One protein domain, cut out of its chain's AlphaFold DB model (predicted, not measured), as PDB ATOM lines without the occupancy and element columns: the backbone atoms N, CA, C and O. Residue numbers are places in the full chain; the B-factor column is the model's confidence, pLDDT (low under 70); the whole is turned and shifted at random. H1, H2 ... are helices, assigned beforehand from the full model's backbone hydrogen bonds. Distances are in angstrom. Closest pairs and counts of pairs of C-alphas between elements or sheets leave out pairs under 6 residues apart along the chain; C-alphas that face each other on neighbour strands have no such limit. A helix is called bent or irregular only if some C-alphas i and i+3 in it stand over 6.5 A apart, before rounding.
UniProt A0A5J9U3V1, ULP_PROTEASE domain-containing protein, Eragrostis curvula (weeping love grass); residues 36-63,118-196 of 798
ATOM      1  N   GLN A  36      13.837 -16.392  95.649       95.12
ATOM      2  CA  GLN A  36      13.946 -17.482  96.619       95.12
ATOM      3  C   GLN A  36      14.802 -18.630  96.074       95.12
ATOM      4  O   GLN A  36      15.709 -19.079  96.758       95.12
ATOM      5  N   SER A  37      14.616 -19.018  94.806       95.19
ATOM      6  CA  SER A  37      15.439 -20.020  94.102       95.19
ATOM      7  C   SER A  37      16.917 -19.658  93.901       95.19
ATOM      8  O   SER A  37      17.683 -20.510  93.440       95.19
ATOM      9  N   ILE A  38      17.316 -18.410  94.172       94.31
ATOM     10  CA  ILE A  38      18.727 -18.004  94.236       94.31
ATOM     11  C   ILE A  38      19.211 -18.018  95.685       94.31
ATOM     12  O   ILE A  38      20.304 -18.519  95.918       94.31
ATOM     13  N   LEU A  39      18.418 -17.519  96.644       95.69
ATOM     14  CA  LEU A  39      18.801 -17.527  98.059       95.69
ATOM     15  C   LEU A  39      18.911 -18.957  98.612       95.69
ATOM     16  O   LEU A  39      19.932 -19.280  99.207       95.69
ATOM     17  N   SER A  40      17.935 -19.832  98.348       96.06
ATOM     18  CA  SER A  40      17.942 -21.227  98.820       96.06
ATOM     19  C   SER A  40      19.163 -22.006  98.330       96.06
ATOM     20  O   SER A  40      19.871 -22.614  99.121       96.06
ATOM     21  N   ARG A  41      19.481 -21.907  97.035       94.88
ATOM     22  CA  ARG A  41      20.690 -22.511  96.442       94.88
ATOM     23  C   ARG A  41      21.999 -21.848  96.879       94.88
ATOM     24  O   ARG A  41      23.072 -22.366  96.574       94.88
ATOM     25  N   PHE A  42      21.930 -20.678  97.509       95.12
ATOM     26  CA  PHE A  42      23.099 -19.975  98.019       95.12
ATOM     27  C   PHE A  42      23.418 -20.417  99.448       95.12
ATOM     28  O   PHE A  42      24.541 -20.839  99.699       95.12
ATOM     29  N   VAL A  43      22.425 -20.421 100.344       95.50
ATOM     30  CA  VAL A  43      22.599 -20.843 101.746       95.50
ATOM     31  C   VAL A  43      22.971 -22.322 101.894       95.50
ATOM     32  O   VAL A  43      23.689 -22.678 102.821       95.50
ATOM     33  N   THR A  44      22.591 -23.183 100.941       93.75
ATOM     34  CA  THR A  44      23.035 -24.591 100.899       93.75
ATOM     35  C   THR A  44      24.536 -24.775 100.645       93.75
ATOM     36  O   THR A  44      25.008 -25.905 100.696       93.75
ATOM     37  N   ARG A  45      25.291 -23.708 100.335       94.06
ATOM     38  CA  ARG A  45      26.755 -23.757 100.168       94.06
ATOM     39  C   ARG A  45      27.538 -23.512 101.461       94.06
ATOM     40  O   ARG A  45      28.743 -23.726 101.448       94.06
ATOM     41  N   PHE A  46      26.886 -23.034 102.520       96.69
ATOM     42  CA  PHE A  46      27.537 -22.762 103.801       96.69
ATOM     43  C   PHE A  46      27.827 -24.059 104.564       96.69
ATOM     44  O   PHE A  46      27.051 -25.018 104.488       96.69
ATOM     45  N   ASP A  47      28.925 -24.080 105.313       96.38
ATOM     46  CA  ASP A  47      29.234 -25.161 106.254       96.38
ATOM     47  C   ASP A  47      28.365 -25.083 107.525       96.38
ATOM     48  O   ASP A  47      27.520 -24.194 107.674       96.38
ATOM     49  N   GLU A  48      28.505 -26.063 108.424       97.31
ATOM     50  CA  GLU A  48      27.739 -26.068 109.673       97.31
ATOM     51  C   GLU A  48      28.102 -24.892 110.599       97.31
ATOM     52  O   GLU A  48      27.164 -24.219 111.010       97.31
ATOM     53  N   PRO A  49      29.378 -24.533 110.867       98.25
ATOM     54  CA  PRO A  49      29.725 -23.310 111.607       98.25
ATOM     55  C   PRO A  49      29.052 -22.029 111.083       98.25
ATOM     56  O   PRO A  49      28.520 -21.239 111.870       98.25
ATOM     57  N   GLN A  50      29.019 -21.829 109.762       98.31
ATOM     58  CA  GLN A  50      28.358 -20.695 109.113       98.31
ATOM     59  C   GLN A  50      26.831 -20.729 109.283       98.31
ATOM     60  O   GLN A  50      26.225 -19.699 109.598       98.31
ATOM     61  N   LYS A  51      26.195 -21.899 109.139       98.19
ATOM     62  CA  LYS A  51      24.762 -22.082 109.444       98.19
ATOM     63  C   LYS A  51      24.469 -21.792 110.916       98.19
ATOM     64  O   LYS A  51      23.541 -21.042 111.211       98.19
ATOM     65  N   ASP A  52      25.295 -22.305 111.821       98.12
ATOM     66  CA  ASP A  52      25.195 -22.119 113.268       98.12
ATOM     67  C   ASP A  52      25.240 -20.633 113.646       98.12
ATOM     68  O   ASP A  52      24.438 -20.167 114.455       98.12
ATOM     69  N   ALA A  53      26.146 -19.860 113.038       98.25
ATOM     70  CA  ALA A  53      26.230 -18.412 113.232       98.25
ATOM     71  C   ALA A  53      24.942 -17.691 112.784       98.25
ATOM     72  O   ALA A  53      24.450 -16.801 113.483       98.25
ATOM     73  N   ILE A  54      24.348 -18.121 111.664       98.12
ATOM     74  CA  ILE A  54      23.091 -17.584 111.115       98.12
ATOM     75  C   ILE A  54      21.872 -17.974 111.980       98.12
ATOM     76  O   ILE A  54      20.998 -17.137 112.229       98.12
ATOM     77  N   GLU A  55      21.814 -19.204 112.503       96.94
ATOM     78  CA  GLU A  55      20.776 -19.654 113.448       96.94
ATOM     79  C   GLU A  55      20.873 -18.877 114.777       96.94
ATOM     80  O   GLU A  55      19.860 -18.402 115.305       96.94
ATOM     81  N   LYS A  56      22.095 -18.669 115.293       97.06
ATOM     82  CA  LYS A  56      22.363 -17.951 116.555       97.06
ATOM     83  C   LYS A  56      21.879 -16.502 116.534       97.06
ATOM     84  O   LYS A  56      21.376 -16.042 117.559       97.06
ATOM     85  N   VAL A  57      21.929 -15.814 115.388       96.69
ATOM     86  CA  VAL A  57      21.347 -14.463 115.231       96.69
ATOM     87  C   VAL A  57      19.878 -14.435 114.791       96.69
ATOM     88  O   VAL A  57      19.317 -13.359 114.599       96.69
ATOM     89  N   GLY A  58      19.217 -15.592 114.681       94.88
ATOM     90  CA  GLY A  58      17.779 -15.683 114.402       94.88
ATOM     91  C   GLY A  58      17.392 -15.643 112.920       94.88
ATOM     92  O   GLY A  58      16.237 -15.378 112.615       94.88
ATOM     93  N   PHE A  59      18.322 -15.911 111.999       96.25
ATOM     94  CA  PHE A  59      18.063 -15.967 110.550       96.25
ATOM     95  C   PHE A  59      17.980 -17.413 110.007       96.25
ATOM     96  O   PHE A  59      17.880 -17.626 108.797       96.25
ATOM     97  N   GLY A  60      17.987 -18.419 110.892       94.81
ATOM     98  CA  GLY A  60      17.946 -19.850 110.547       94.81
ATOM     99  C   GLY A  60      16.727 -20.286 109.720       94.81
ATOM    100  O   GLY A  60      16.798 -21.231 108.933       94.81
ATOM    101  N   SER A  61      15.620 -19.544 109.801       93.06
ATOM    102  CA  SER A  61      14.439 -19.721 108.948       93.06
ATOM    103  C   SER A  61      14.732 -19.532 107.450       93.06
ATOM    104  O   SER A  61      14.098 -20.184 106.617       93.06
ATOM    105  N   LEU A  62      15.734 -18.719 107.089       95.38
ATOM    106  CA  LEU A  62      16.148 -18.508 105.697       95.38
ATOM    107  C   LEU A  62      17.059 -19.626 105.158       95.38
ATOM    108  O   LEU A  62      17.108 -19.833 103.946       95.38
ATOM    109  N   LEU A  63      17.745 -20.376 106.032       95.94
ATOM    110  CA  LEU A  63      18.606 -21.505 105.642       95.94
ATOM    111  C   LEU A  63      17.804 -22.680 105.060       95.94
ATOM    112  O   LEU A  63      18.309 -23.442 104.240       95.94
ATOM    113  N   GLY A 118      11.310   1.524 109.046       84.50
ATOM    114  CA  GLY A 118      12.200   1.664 107.893       84.50
ATOM    115  C   GLY A 118      13.686   1.638 108.285       84.50
ATOM    116  O   GLY A 118      14.006   1.484 109.464       84.50
ATOM    117  N   PRO A 119      14.616   1.800 107.323       82.31
ATOM    118  CA  PRO A 119      16.049   1.877 107.610       82.31
ATOM    119  C   PRO A 119      16.353   3.013 108.608       82.31
ATOM    120  O   PRO A 119      16.009   4.162 108.306       82.31
ATOM    121  N   PRO A 120      17.012   2.748 109.757       80.88
ATOM    122  CA  PRO A 120      17.241   3.777 110.768       80.88
ATOM    123  C   PRO A 120      18.050   4.945 110.208       80.88
ATOM    124  O   PRO A 120      19.032   4.745 109.492       80.88
ATOM    125  N   ASN A 121      17.688   6.179 110.558       79.12
ATOM    126  CA  ASN A 121      18.390   7.373 110.075       79.12
ATOM    127  C   ASN A 121      19.693   7.648 110.858       79.12
ATOM    128  O   ASN A 121      19.963   8.773 111.273       79.12
ATOM    129  N   ILE A 122      20.475   6.592 111.085       82.88
ATOM    130  CA  ILE A 122      21.751   6.578 111.799       82.88
ATOM    131  C   ILE A 122      22.796   6.059 110.811       82.88
ATOM    132  O   ILE A 122      22.663   4.962 110.269       82.88
ATOM    133  N   ASN A 123      23.832   6.856 110.557       78.94
ATOM    134  CA  ASN A 123      24.947   6.456 109.705       78.94
ATOM    135  C   ASN A 123      26.084   5.909 110.578       78.94
ATOM    136  O   ASN A 123      26.435   6.544 111.571       78.94
ATOM    137  N   VAL A 124      26.678   4.779 110.193       87.75
ATOM    138  CA  VAL A 124      27.862   4.205 110.853       87.75
ATOM    139  C   VAL A 124      29.005   4.198 109.835       87.75
ATOM    140  O   VAL A 124      29.103   3.256 109.044       87.75
ATOM    141  N   PRO A 125      29.846   5.254 109.794       86.31
ATOM    142  CA  PRO A 125      30.866   5.398 108.759       86.31
ATOM    143  C   PRO A 125      31.829   4.214 108.703       86.31
ATOM    144  O   PRO A 125      32.107   3.733 107.618       86.31
ATOM    145  N   GLU A 126      32.267   3.688 109.845       88.00
ATOM    146  CA  GLU A 126      33.229   2.576 109.928       88.00
ATOM    147  C   GLU A 126      32.741   1.319 109.185       88.00
ATOM    148  O   GLU A 126      33.424   0.814 108.294       88.00
ATOM    149  N   LEU A 127      31.518   0.858 109.479       87.06
ATOM    150  CA  LEU A 127      30.914  -0.289 108.791       87.06
ATOM    151  C   LEU A 127      30.559   0.028 107.332       87.06
ATOM    152  O   LEU A 127      30.657  -0.842 106.470       87.06
ATOM    153  N   PHE A 128      30.153   1.261 107.021       88.06
ATOM    154  CA  PHE A 128      29.883   1.651 105.637       88.06
ATOM    155  C   PHE A 128      31.156   1.668 104.779       88.06
ATOM    156  O   PHE A 128      31.146   1.136 103.671       88.06
ATOM    157  N   GLU A 129      32.254   2.232 105.283       88.50
ATOM    158  CA  GLU A 129      33.550   2.261 104.604       88.50
ATOM    159  C   GLU A 129      34.147   0.851 104.466       88.50
ATOM    160  O   GLU A 129      34.753   0.560 103.437       88.50
ATOM    161  N   GLY A 130      33.914  -0.038 105.443       87.62
ATOM    162  CA  GLY A 130      34.324  -1.447 105.390       87.62
ATOM    163  C   GLY A 130      33.515  -2.330 104.426       87.62
ATOM    164  O   GLY A 130      34.058  -3.303 103.907       87.62
ATOM    165  N   TYR A 131      32.240  -2.005 104.157       89.00
ATOM    166  CA  TYR A 131      31.355  -2.826 103.307       89.00
ATOM    167  C   TYR A 131      31.010  -2.228 101.939       89.00
ATOM    168  O   TYR A 131      30.494  -2.939 101.071       89.00
ATOM    169  N   LYS A 132      31.281  -0.943 101.692       87.69
ATOM    170  CA  LYS A 132      31.179  -0.381 100.338       87.69
ATOM    171  C   LYS A 132      32.289  -0.947  99.448       87.69
ATOM    172  O   LYS A 132      33.402  -1.213  99.895       87.69
ATOM    173  N   TRP A 133      32.027  -1.049  98.148       79.50
ATOM    174  CA  TRP A 133      33.102  -1.326  97.194       79.50
ATOM    175  C   TRP A 133      34.007  -0.099  97.014       79.50
ATOM    176  O   TRP A 133      33.533   1.042  97.060       79.50
ATOM    177  N   GLN A 134      35.297  -0.322  96.749       77.81
ATOM    178  CA  GLN A 134      36.265   0.755  96.525       77.81
ATOM    179  C   GLN A 134      35.782   1.732  95.436       77.81
ATOM    180  O   GLN A 134      35.339   1.337  94.356       77.81
ATOM    181  N   GLY A 135      35.820   3.031  95.744       72.25
ATOM    182  CA  GLY A 135      35.359   4.101  94.852       72.25
ATOM    183  C   GLY A 135      33.836   4.234  94.676       72.25
ATOM    184  O   GLY A 135      33.399   5.170  94.006       72.25
ATOM    185  N   LYS A 136      33.003   3.362  95.267       78.38
ATOM    186  CA  LYS A 136      31.533   3.458  95.174       78.38
ATOM    187  C   LYS A 136      30.906   4.184  96.367       78.38
ATOM    188  O   LYS A 136      31.495   4.321  97.434       78.38
ATOM    189  N   LYS A 137      29.672   4.659  96.159       82.44
ATOM    190  CA  LYS A 137      28.855   5.395  97.146       82.44
ATOM    191  C   LYS A 137      27.837   4.514  97.891       82.44
ATOM    192  O   LYS A 137      27.060   5.034  98.686       82.44
ATOM    193  N   HIS A 138      27.814   3.210  97.616       85.38
ATOM    194  CA  HIS A 138      26.822   2.259  98.128       85.38
ATOM    195  C   HIS A 138      27.453   0.878  98.378       85.38
ATOM    196  O   HIS A 138      28.528   0.575  97.853       85.38
ATOM    197  N   ILE A 139      26.759   0.043  99.154       90.62
ATOM    198  CA  ILE A 139      27.121  -1.352  99.430       90.62
ATOM    199  C   ILE A 139      26.467  -2.234  98.350       90.62
ATOM    200  O   ILE A 139      25.250  -2.395  98.353       90.62
ATOM    201  N   ASP A 140      27.236  -2.779  97.405       90.38
ATOM    202  CA  ASP A 140      26.690  -3.606  96.312       90.38
ATOM    203  C   ASP A 140      26.340  -5.028  96.773       90.38
ATOM    204  O   ASP A 140      27.195  -5.757  97.281       90.38
ATOM    205  N   SER A 141      25.133  -5.494  96.445       90.00
ATOM    206  CA  SER A 141      24.678  -6.866  96.732       90.00
ATOM    207  C   SER A 141      25.541  -7.931  96.047       90.00
ATOM    208  O   SER A 141      25.697  -9.032  96.574       90.00
ATOM    209  N   ALA A 142      26.126  -7.606  94.888       89.69
ATOM    210  CA  ALA A 142      27.036  -8.490  94.163       89.69
ATOM    211  C   ALA A 142      28.332  -8.766  94.946       89.69
ATOM    212  O   ALA A 142      28.718  -9.925  95.077       89.69
ATOM    213  N   HIS A 143      28.959  -7.734  95.521       91.38
ATOM    214  CA  HIS A 143      30.210  -7.882  96.272       91.38
ATOM    215  C   HIS A 143      29.988  -8.550  97.639       91.38
ATOM    216  O   HIS A 143      30.786  -9.399  98.031       91.38
ATOM    217  N   LEU A 144      28.862  -8.272  98.317       94.25
ATOM    218  CA  LEU A 144      28.460  -9.025  99.517       94.25
ATOM    219  C   LEU A 144      28.329 -10.526  99.203       94.25
ATOM    220  O   LEU A 144      28.883 -11.370  99.906       94.25
ATOM    221  N   LYS A 145      27.648 -10.869  98.099       93.81
ATOM    222  CA  LYS A 145      27.493 -12.257  97.642       93.81
ATOM    223  C   LYS A 145      28.821 -12.898  97.223       93.81
ATOM    224  O   LYS A 145      28.998 -14.101  97.404       93.81
ATOM    225  N   GLU A 146      29.737 -12.126  96.649       93.56
ATOM    226  CA  GLU A 146      31.066 -12.600  96.261       93.56
ATOM    227  C   GLU A 146      31.928 -12.933  97.485       93.56
ATOM    228  O   GLU A 146      32.526 -14.008  97.511       93.56
ATOM    229  N   TYR A 147      31.935 -12.084  98.519       94.38
ATOM    230  CA  TYR A 147      32.596 -12.384  99.795       94.38
ATOM    231  C   TYR A 147      32.028 -13.667 100.418       94.38
ATOM    232  O   TYR A 147      32.765 -14.630 100.629       94.38
ATOM    233  N   LEU A 148      30.699 -13.735 100.573       96.44
ATOM    234  CA  LEU A 148      29.967 -14.912 101.069       96.44
ATOM    235  C   LEU A 148      30.118 -16.162 100.176       96.44
ATOM    236  O   LEU A 148      29.697 -17.245 100.559       96.44
ATOM    237  N   SER A 149      30.687 -16.038  98.972       94.31
ATOM    238  CA  SER A 149      30.996 -17.176  98.094       94.31
ATOM    239  C   SER A 149      32.405 -17.742  98.282       94.31
ATOM    240  O   SER A 149      32.686 -18.765  97.650       94.31
ATOM    241  N   LYS A 150      33.266 -17.064  99.057       94.25
ATOM    242  CA  LYS A 150      34.711 -17.322  99.189       94.25
ATOM    243  C   LYS A 150      35.192 -17.489 100.637       94.25
ATOM    244  O   LYS A 150      36.195 -18.159 100.842       94.25
ATOM    245  N   THR A 151      34.533 -16.852 101.606       94.56
ATOM    246  CA  THR A 151      34.876 -16.955 103.035       94.56
ATOM    247  C   THR A 151      34.547 -18.341 103.601       94.56
ATOM    248  O   THR A 151      33.490 -18.907 103.313       94.56
ATOM    249  N   THR A 152      35.455 -18.859 104.428       93.62
ATOM    250  CA  THR A 152      35.265 -20.018 105.322       93.62
ATOM    251  C   THR A 152      35.035 -19.581 106.773       93.62
ATOM    252  O   THR A 152      35.062 -20.396 107.688       93.62
ATOM    253  N   ASP A 153      34.877 -18.280 107.002       95.44
ATOM    254  CA  ASP A 153      34.714 -17.692 108.323       95.44
ATOM    255  C   ASP A 153      33.235 -17.751 108.721       95.44
ATOM    256  O   ASP A 153      32.342 -17.607 107.883       95.44
ATOM    257  N   SER A 154      32.970 -17.940 110.011       96.00
ATOM    258  CA  SER A 154      31.628 -17.930 110.610       96.00
ATOM    259  C   SER A 154      31.514 -16.851 111.696       96.00
ATOM    260  O   SER A 154      30.835 -17.029 112.709       96.00
ATOM    261  N   ASP A 155      32.271 -15.769 111.529       96.00
ATOM    262  CA  ASP A 155      32.524 -14.755 112.543       96.00
ATOM    263  C   ASP A 155      31.493 -13.608 112.543       96.00
ATOM    264  O   ASP A 155      30.530 -13.551 111.773       96.00
ATOM    265  N   ASP A 156      31.741 -12.645 113.426       96.69
ATOM    266  CA  ASP A 156      30.992 -11.400 113.561       96.69
ATOM    267  C   ASP A 156      30.929 -10.608 112.228       96.69
ATOM    268  O   ASP A 156      29.953  -9.901 111.970       96.69
ATOM    269  N   ASN A 157      31.941 -10.701 111.358       95.88
ATOM    270  CA  ASN A 157      31.960 -10.051 110.048       95.88
ATOM    271  C   ASN A 157      31.153 -10.814 108.980       95.88
ATOM    272  O   ASN A 157      30.342 -10.199 108.280       95.88
ATOM    273  N   PHE A 158      31.310 -12.139 108.895       97.31
ATOM    274  CA  PHE A 158      30.484 -13.023 108.063       97.31
ATOM    275  C   PHE A 158      28.991 -12.778 108.313       97.31
ATOM    276  O   PHE A 158      28.232 -12.543 107.369       97.31
ATOM    277  N   VAL A 159      28.579 -12.730 109.585       98.12
ATOM    278  CA  VAL A 159      27.179 -12.492 109.966       98.12
ATOM    279  C   VAL A 159      26.684 -11.115 109.507       98.12
ATOM    280  O   VAL A 159      25.604 -11.028 108.919       98.12
ATOM    281  N   ARG A 160      27.460 -10.037 109.704       97.00
ATOM    282  CA  ARG A 160      27.084  -8.687 109.227       97.00
ATOM    283  C   ARG A 160      26.872  -8.661 107.710       97.00
ATOM    284  O   ARG A 160      25.869  -8.121 107.240       97.00
ATOM    285  N   ILE A 161      27.779  -9.271 106.947       96.62
ATOM    286  CA  ILE A 161      27.714  -9.314 105.478       96.62
ATOM    287  C   ILE A 161      26.545 -10.190 105.000       96.62
ATOM    288  O   ILE A 161      25.836  -9.796 104.068       96.62
ATOM    289  N   PHE A 162      26.280 -11.324 105.657       97.75
ATOM    290  CA  PHE A 162      25.113 -12.167 105.377       97.75
ATOM    291  C   PHE A 162      23.797 -11.411 105.594       97.75
ATOM    292  O   PHE A 162      22.944 -11.398 104.703       97.75
ATOM    293  N   VAL A 163      23.643 -10.717 106.725       97.44
ATOM    294  CA  VAL A 163      22.422  -9.952 107.015       97.44
ATOM    295  C   VAL A 163      22.255  -8.776 106.042       97.44
ATOM    296  O   VAL A 163      21.158  -8.595 105.513       97.44
ATOM    297  N   LEU A 164      23.323  -8.038 105.697       95.88
ATOM    298  CA  LEU A 164      23.270  -7.014 104.637       95.88
ATOM    299  C   LEU A 164      22.823  -7.597 103.288       95.88
ATOM    300  O   LEU A 164      21.982  -6.998 102.610       95.88
ATOM    301  N   TYR A 165      23.347  -8.767 102.905       96.06
ATOM    302  CA  TYR A 165      22.952  -9.440 101.668       96.06
ATOM    303  C   TYR A 165      21.470  -9.835 101.703       96.06
ATOM    304  O   TYR A 165      20.740  -9.551 100.753       96.06
ATOM    305  N   CYS A 166      20.985 -10.402 102.812       96.44
ATOM    306  CA  CYS A 166      19.569 -10.715 102.995       96.44
ATOM    307  C   CYS A 166      18.674  -9.471 102.919       96.44
ATOM    308  O   CYS A 166      17.645  -9.527 102.244       96.44
ATOM    309  N   ILE A 167      19.063  -8.344 103.531       94.75
ATOM    310  CA  ILE A 167      18.324  -7.072 103.447       94.75
ATOM    311  C   ILE A 167      18.208  -6.611 101.988       94.75
ATOM    312  O   ILE A 167      17.094  -6.407 101.507       94.75
ATOM    313  N   GLY A 168      19.331  -6.488 101.273       92.69
ATOM    314  CA  GLY A 168      19.355  -5.966  99.901       92.69
ATOM    315  C   GLY A 168      18.752  -6.893  98.845       92.69
ATOM    316  O   GLY A 168      18.154  -6.418  97.880       92.69
ATOM    317  N   PHE A 169      18.892  -8.210  99.016       93.75
ATOM    318  CA  PHE A 169      18.494  -9.194  98.007       93.75
ATOM    319  C   PHE A 169      17.102  -9.799  98.232       93.75
ATOM    320  O   PHE A 169      16.451 -10.186  97.259       93.75
ATOM    321  N   TYR A 170      16.633  -9.917  99.481       94.75
ATOM    322  CA  TYR A 170      15.459 -10.745  99.788       94.75
ATOM    323  C   TYR A 170      14.442 -10.120 100.751       94.75
ATOM    324  O   TYR A 170      13.251 -10.230 100.478       94.75
ATOM    325  N   LEU A 171      14.860  -9.447 101.830       94.50
ATOM    326  CA  LEU A 171      13.938  -8.883 102.826       94.50
ATOM    327  C   LEU A 171      13.381  -7.515 102.408       94.50
ATOM    328  O   LEU A 171      12.174  -7.385 102.231       94.50
ATOM    329  N   CYS A 172      14.251  -6.526 102.180       94.25
ATOM    330  CA  CYS A 172      13.888  -5.154 101.785       94.25
ATOM    331  C   CYS A 172      14.423  -4.788 100.374       94.25
ATOM    332  O   CYS A 172      15.052  -3.738 100.200       94.25
ATOM    333  N   PRO A 173      14.252  -5.649  99.345       92.56
ATOM    334  CA  PRO A 173      14.936  -5.500  98.066       92.56
ATOM    335  C   PRO A 173      14.408  -4.299  97.279       92.56
ATOM    336  O   PRO A 173      13.210  -4.176  97.000       92.56
ATOM    337  N   THR A 174      15.316  -3.415  96.870       90.06
ATOM    338  CA  THR A 174      14.969  -2.231  96.075       90.06
ATOM    339  C   THR A 174      14.931  -2.558  94.572       90.06
ATOM    340  O   THR A 174      14.973  -3.715  94.159       90.06
ATOM    341  N   LYS A 175      14.826  -1.536  93.712       86.06
ATOM    342  CA  LYS A 175      14.988  -1.697  92.249       86.06
ATOM    343  C   LYS A 175      16.470  -1.671  91.828       86.06
ATOM    344  O   LYS A 175      16.804  -2.133  90.733       86.06
ATOM    345  N   GLN A 176      17.333  -1.142  92.698       86.25
ATOM    346  CA  GLN A 176      18.784  -1.051  92.536       86.25
ATOM    347  C   GLN A 176      19.471  -2.311  93.076       86.25
ATOM    348  O   GLN A 176      18.864  -3.082  93.811       86.25
ATOM    349  N   ASP A 177      20.741  -2.507  92.723       85.69
ATOM    350  CA  ASP A 177      21.545  -3.670  93.138       85.69
ATOM    351  C   ASP A 177      22.312  -3.457  94.462       85.69
ATOM    352  O   ASP A 177      23.231  -4.210  94.782       85.69
ATOM    353  N   TYR A 178      21.964  -2.430  95.242       89.19
ATOM    354  CA  TYR A 178      22.698  -2.026  96.446       89.19
ATOM    355  C   TYR A 178      21.826  -1.950  97.705       89.19
ATOM    356  O   TYR A 178      20.606  -1.782  97.634       89.19
ATOM    357  N   VAL A 179      22.494  -2.006  98.858       89.75
ATOM    358  CA  VAL A 179      21.940  -1.817 100.206       89.75
ATOM    359  C   VAL A 179      22.168  -0.368 100.660       89.75
ATOM    360  O   VAL A 179      23.244   0.194 100.437       89.75
ATOM    361  N   GLU A 180      21.174   0.263 101.294       88.56
ATOM    362  CA  GLU A 180      21.359   1.590 101.906       88.56
ATOM    363  C   GLU A 180      22.276   1.507 103.139       88.56
ATOM    364  O   GLU A 180      22.080   0.659 104.009       88.56
ATOM    365  N   SER A 181      23.239   2.430 103.257       88.88
ATOM    366  CA  SER A 181      24.223   2.453 104.355       88.88
ATOM    367  C   SER A 181      23.589   2.520 105.747       88.88
ATOM    368  O   SER A 181      24.122   1.939 106.688       88.88
ATOM    369  N   LYS A 182      22.415   3.152 105.860       89.69
ATOM    370  CA  LYS A 182      21.552   3.206 107.054       89.69
ATOM    371  C   LYS A 182      21.381   1.856 107.756       89.69
ATOM    372  O   LYS A 182      21.370   1.799 108.983       89.69
ATOM    373  N   TYR A 183      21.288   0.761 106.998       91.62
ATOM    374  CA  TYR A 183      21.105  -0.582 107.554       91.62
ATOM    375  C   TYR A 183      22.301  -1.080 108.382       91.62
ATOM    376  O   TYR A 183      22.115  -1.941 109.236       91.62
ATOM    377  N   THR A 184      23.502  -0.512 108.212       92.06
ATOM    378  CA  THR A 184      24.679  -0.854 109.040       92.06
ATOM    379  C   THR A 184      24.483  -0.539 110.526       92.06
ATOM    380  O   THR A 184      25.051  -1.227 111.371       92.06
ATOM    381  N   SER A 185      23.623   0.430 110.867       91.44
ATOM    382  CA  SER A 185      23.290   0.769 112.259       91.44
ATOM    383  C   SER A 185      22.638  -0.384 113.035       91.44
ATOM    384  O   SER A 185      22.884  -0.529 114.230       91.44
ATOM    385  N   LEU A 186      21.891  -1.262 112.353       92.94
ATOM    386  CA  LEU A 186      21.297  -2.472 112.937       92.94
ATOM    387  C   LEU A 186      22.333  -3.574 113.221       92.94
ATOM    388  O   LEU A 186      22.009  -4.582 113.840       92.94
ATOM    389  N   LEU A 187      23.569  -3.415 112.742       94.44
ATOM    390  CA  LEU A 187      24.566  -4.485 112.640       94.44
ATOM    391  C   LEU A 187      25.846  -4.194 113.436       94.44
ATOM    392  O   LEU A 187      26.798  -4.971 113.383       94.44
ATOM    393  N   VAL A 188      25.878  -3.101 114.204       92.19
ATOM    394  CA  VAL A 188      27.013  -2.743 115.072       92.19
ATOM    395  C   VAL A 188      27.267  -3.839 116.109       92.19
ATOM    396  O   VAL A 188      28.373  -4.372 116.187       92.19
ATOM    397  N   ASN A 189      26.232  -4.235 116.852       92.88
ATOM    398  CA  ASN A 189      26.297  -5.298 117.853       92.88
ATOM    399  C   ASN A 189      25.649  -6.584 117.316       92.88
ATOM    400  O   ASN A 189      24.429  -6.735 117.370       92.88
ATOM    401  N   VAL A 190      26.463  -7.531 116.840       95.69
ATOM    402  CA  VAL A 190      25.986  -8.808 116.272       95.69
ATOM    403  C   VAL A 190      25.177  -9.627 117.281       95.69
ATOM    404  O   VAL A 190      24.154 -10.208 116.924       95.69
ATOM    405  N   LYS A 191      25.544  -9.586 118.569       93.56
ATOM    406  CA  LYS A 191      24.811 -10.277 119.646       93.56
ATOM    407  C   LYS A 191      23.392  -9.727 119.840       93.56
ATOM    408  O   LYS A 191      22.527 -10.447 120.327       93.56
ATOM    409  N   ALA A 192      23.135  -8.480 119.435       93.81
ATOM    410  CA  ALA A 192      21.811  -7.866 119.488       93.81
ATOM    411  C   ALA A 192      20.938  -8.155 118.252       93.81
ATOM    412  O   ALA A 192      19.734  -7.920 118.319       93.81
ATOM    413  N   ILE A 193      21.483  -8.700 117.150       96.06
ATOM    414  CA  ILE A 193      20.730  -8.918 115.895       96.06
ATOM    415  C   ILE A 193      19.476  -9.776 116.120       96.06
ATOM    416  O   ILE A 193      18.424  -9.462 115.567       96.06
ATOM    417  N   LYS A 194      19.538 -10.792 116.991       95.50
ATOM    418  CA  LYS A 194      18.385 -11.649 117.328       95.50
ATOM    419  C   LYS A 194      17.265 -10.928 118.095       95.50
ATOM    420  O   LYS A 194      16.139 -11.413 118.112       95.50
ATOM    421  N   ALA A 195      17.555  -9.787 118.721       94.56
ATOM    422  CA  ALA A 195      16.584  -8.969 119.451       94.56
ATOM    423  C   ALA A 195      15.997  -7.817 118.607       94.56
ATOM    424  O   ALA A 195      15.133  -7.086 119.083       94.56
ATOM    425  N   ILE A 196      16.453  -7.633 117.364       94.69
ATOM    426  CA  ILE A 196      15.934  -6.613 116.445       94.69
ATOM    427  C   ILE A 196      14.626  -7.105 115.813       94.69
ATOM    428  O   ILE A 196      14.505  -8.265 115.427       94.69
TER     429      ILE A 196
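AT A GLANCE: This is residues 36 to 63 and 118 to 196 of the 798 residues of the protein "ULP_PROTEASE domain-containing protein" of Eragrostis curvula (weeping love grass) (UniProt A0A5J9U3V1). One long helix, H6, runs through the middle of a compact, rounded domain, with shorter helices set round it. H5 folds back beside H6 as a helical hairpin; H1, H2 and H3 lie to one side of H6, H4 and H7 to the opposite side, and H8 makes a corner with H6 near the end where H6 begins. The printed part has 107 residues with eight named helices, H1 to H8 in chain order, and no named strand: the class is all helix. The radius of gyration of the C-alphas is 12.9 A, and the spans are 33 by 26 by 24 A.

IN THESE COORDINATES: H6, residues 156 to 171, is 20.3 A long, from C-alpha 156 at (30.992, -11.400, 113.561) to C-alpha 171 at (13.938, -8.883, 102.826). It is only just irregular, C-alphas 168 and 171 being 6.8 A apart. H5 is residues 141 to 147. H1, residues 36 to 43, begins at C-alpha 36 (13.946, -17.482, 96.619); H2 is residues 48 to 56, 11.9 A long, and H3 residues 60 to 63. H4 is residues 125 to 131 and H7 residues 181 to 187. H8, residues 190 to 195, is only just irregular, with C-alphas 191 and 194 at 7.0 A.

HOW THE PARTS SIT: H6 is the hub. It touches H5 at a shallow tilt of 31 degrees, opposite ways, closest at the C-alphas of Ser 141 and Tyr 165, 5.8 A. With residues 160 to 164 alone it only just touches H7, by 3 pairs of C-alphas within 8 A, the closest those of Arg 160 and Leu 187, 6.0 A. With residues 156 to 160 alone it only just touches H8, also by 3 pairs, the closest C-alphas those of Asp 156 and Val 190, 6.3 A. H4 only just touches H7, by 3 pairs, the closest C-alphas those of Phe 128 and Ser 181, 5.9 A; they are about perpendicular, 87 degrees. H3 touches H1, at the C-alphas of Val 43 and Leu 63, 5.6 A, and H2, at those of Ile 54 and Gly 60, 5.7 A. H2 is close to H6 but not clearly touching, with the closest C-alphas, Ile 54 and Val 159, 6.6 A apart. Every O i to N i+4 pair is within hydrogen-bond range in H2, H4 and H5, against 3 of 4 in H1 and 11 of 12 in H6; H3 is too short for one. H7 has 0 of 3 and H8 0 of 2, beside 4 of 4 and 2 of 3 O i to N i+3 pairs.

THE WHOLE: The C-alphas farthest apart, Glu 48 and Asn 121, are 34.7 A from each other. Residues 64 to 117 are not printed, and C-alphas 63 and 118 are 24.1 A apart across the cut. Of the links printed whole, none is long. No printed residue has a pLDDT under 70.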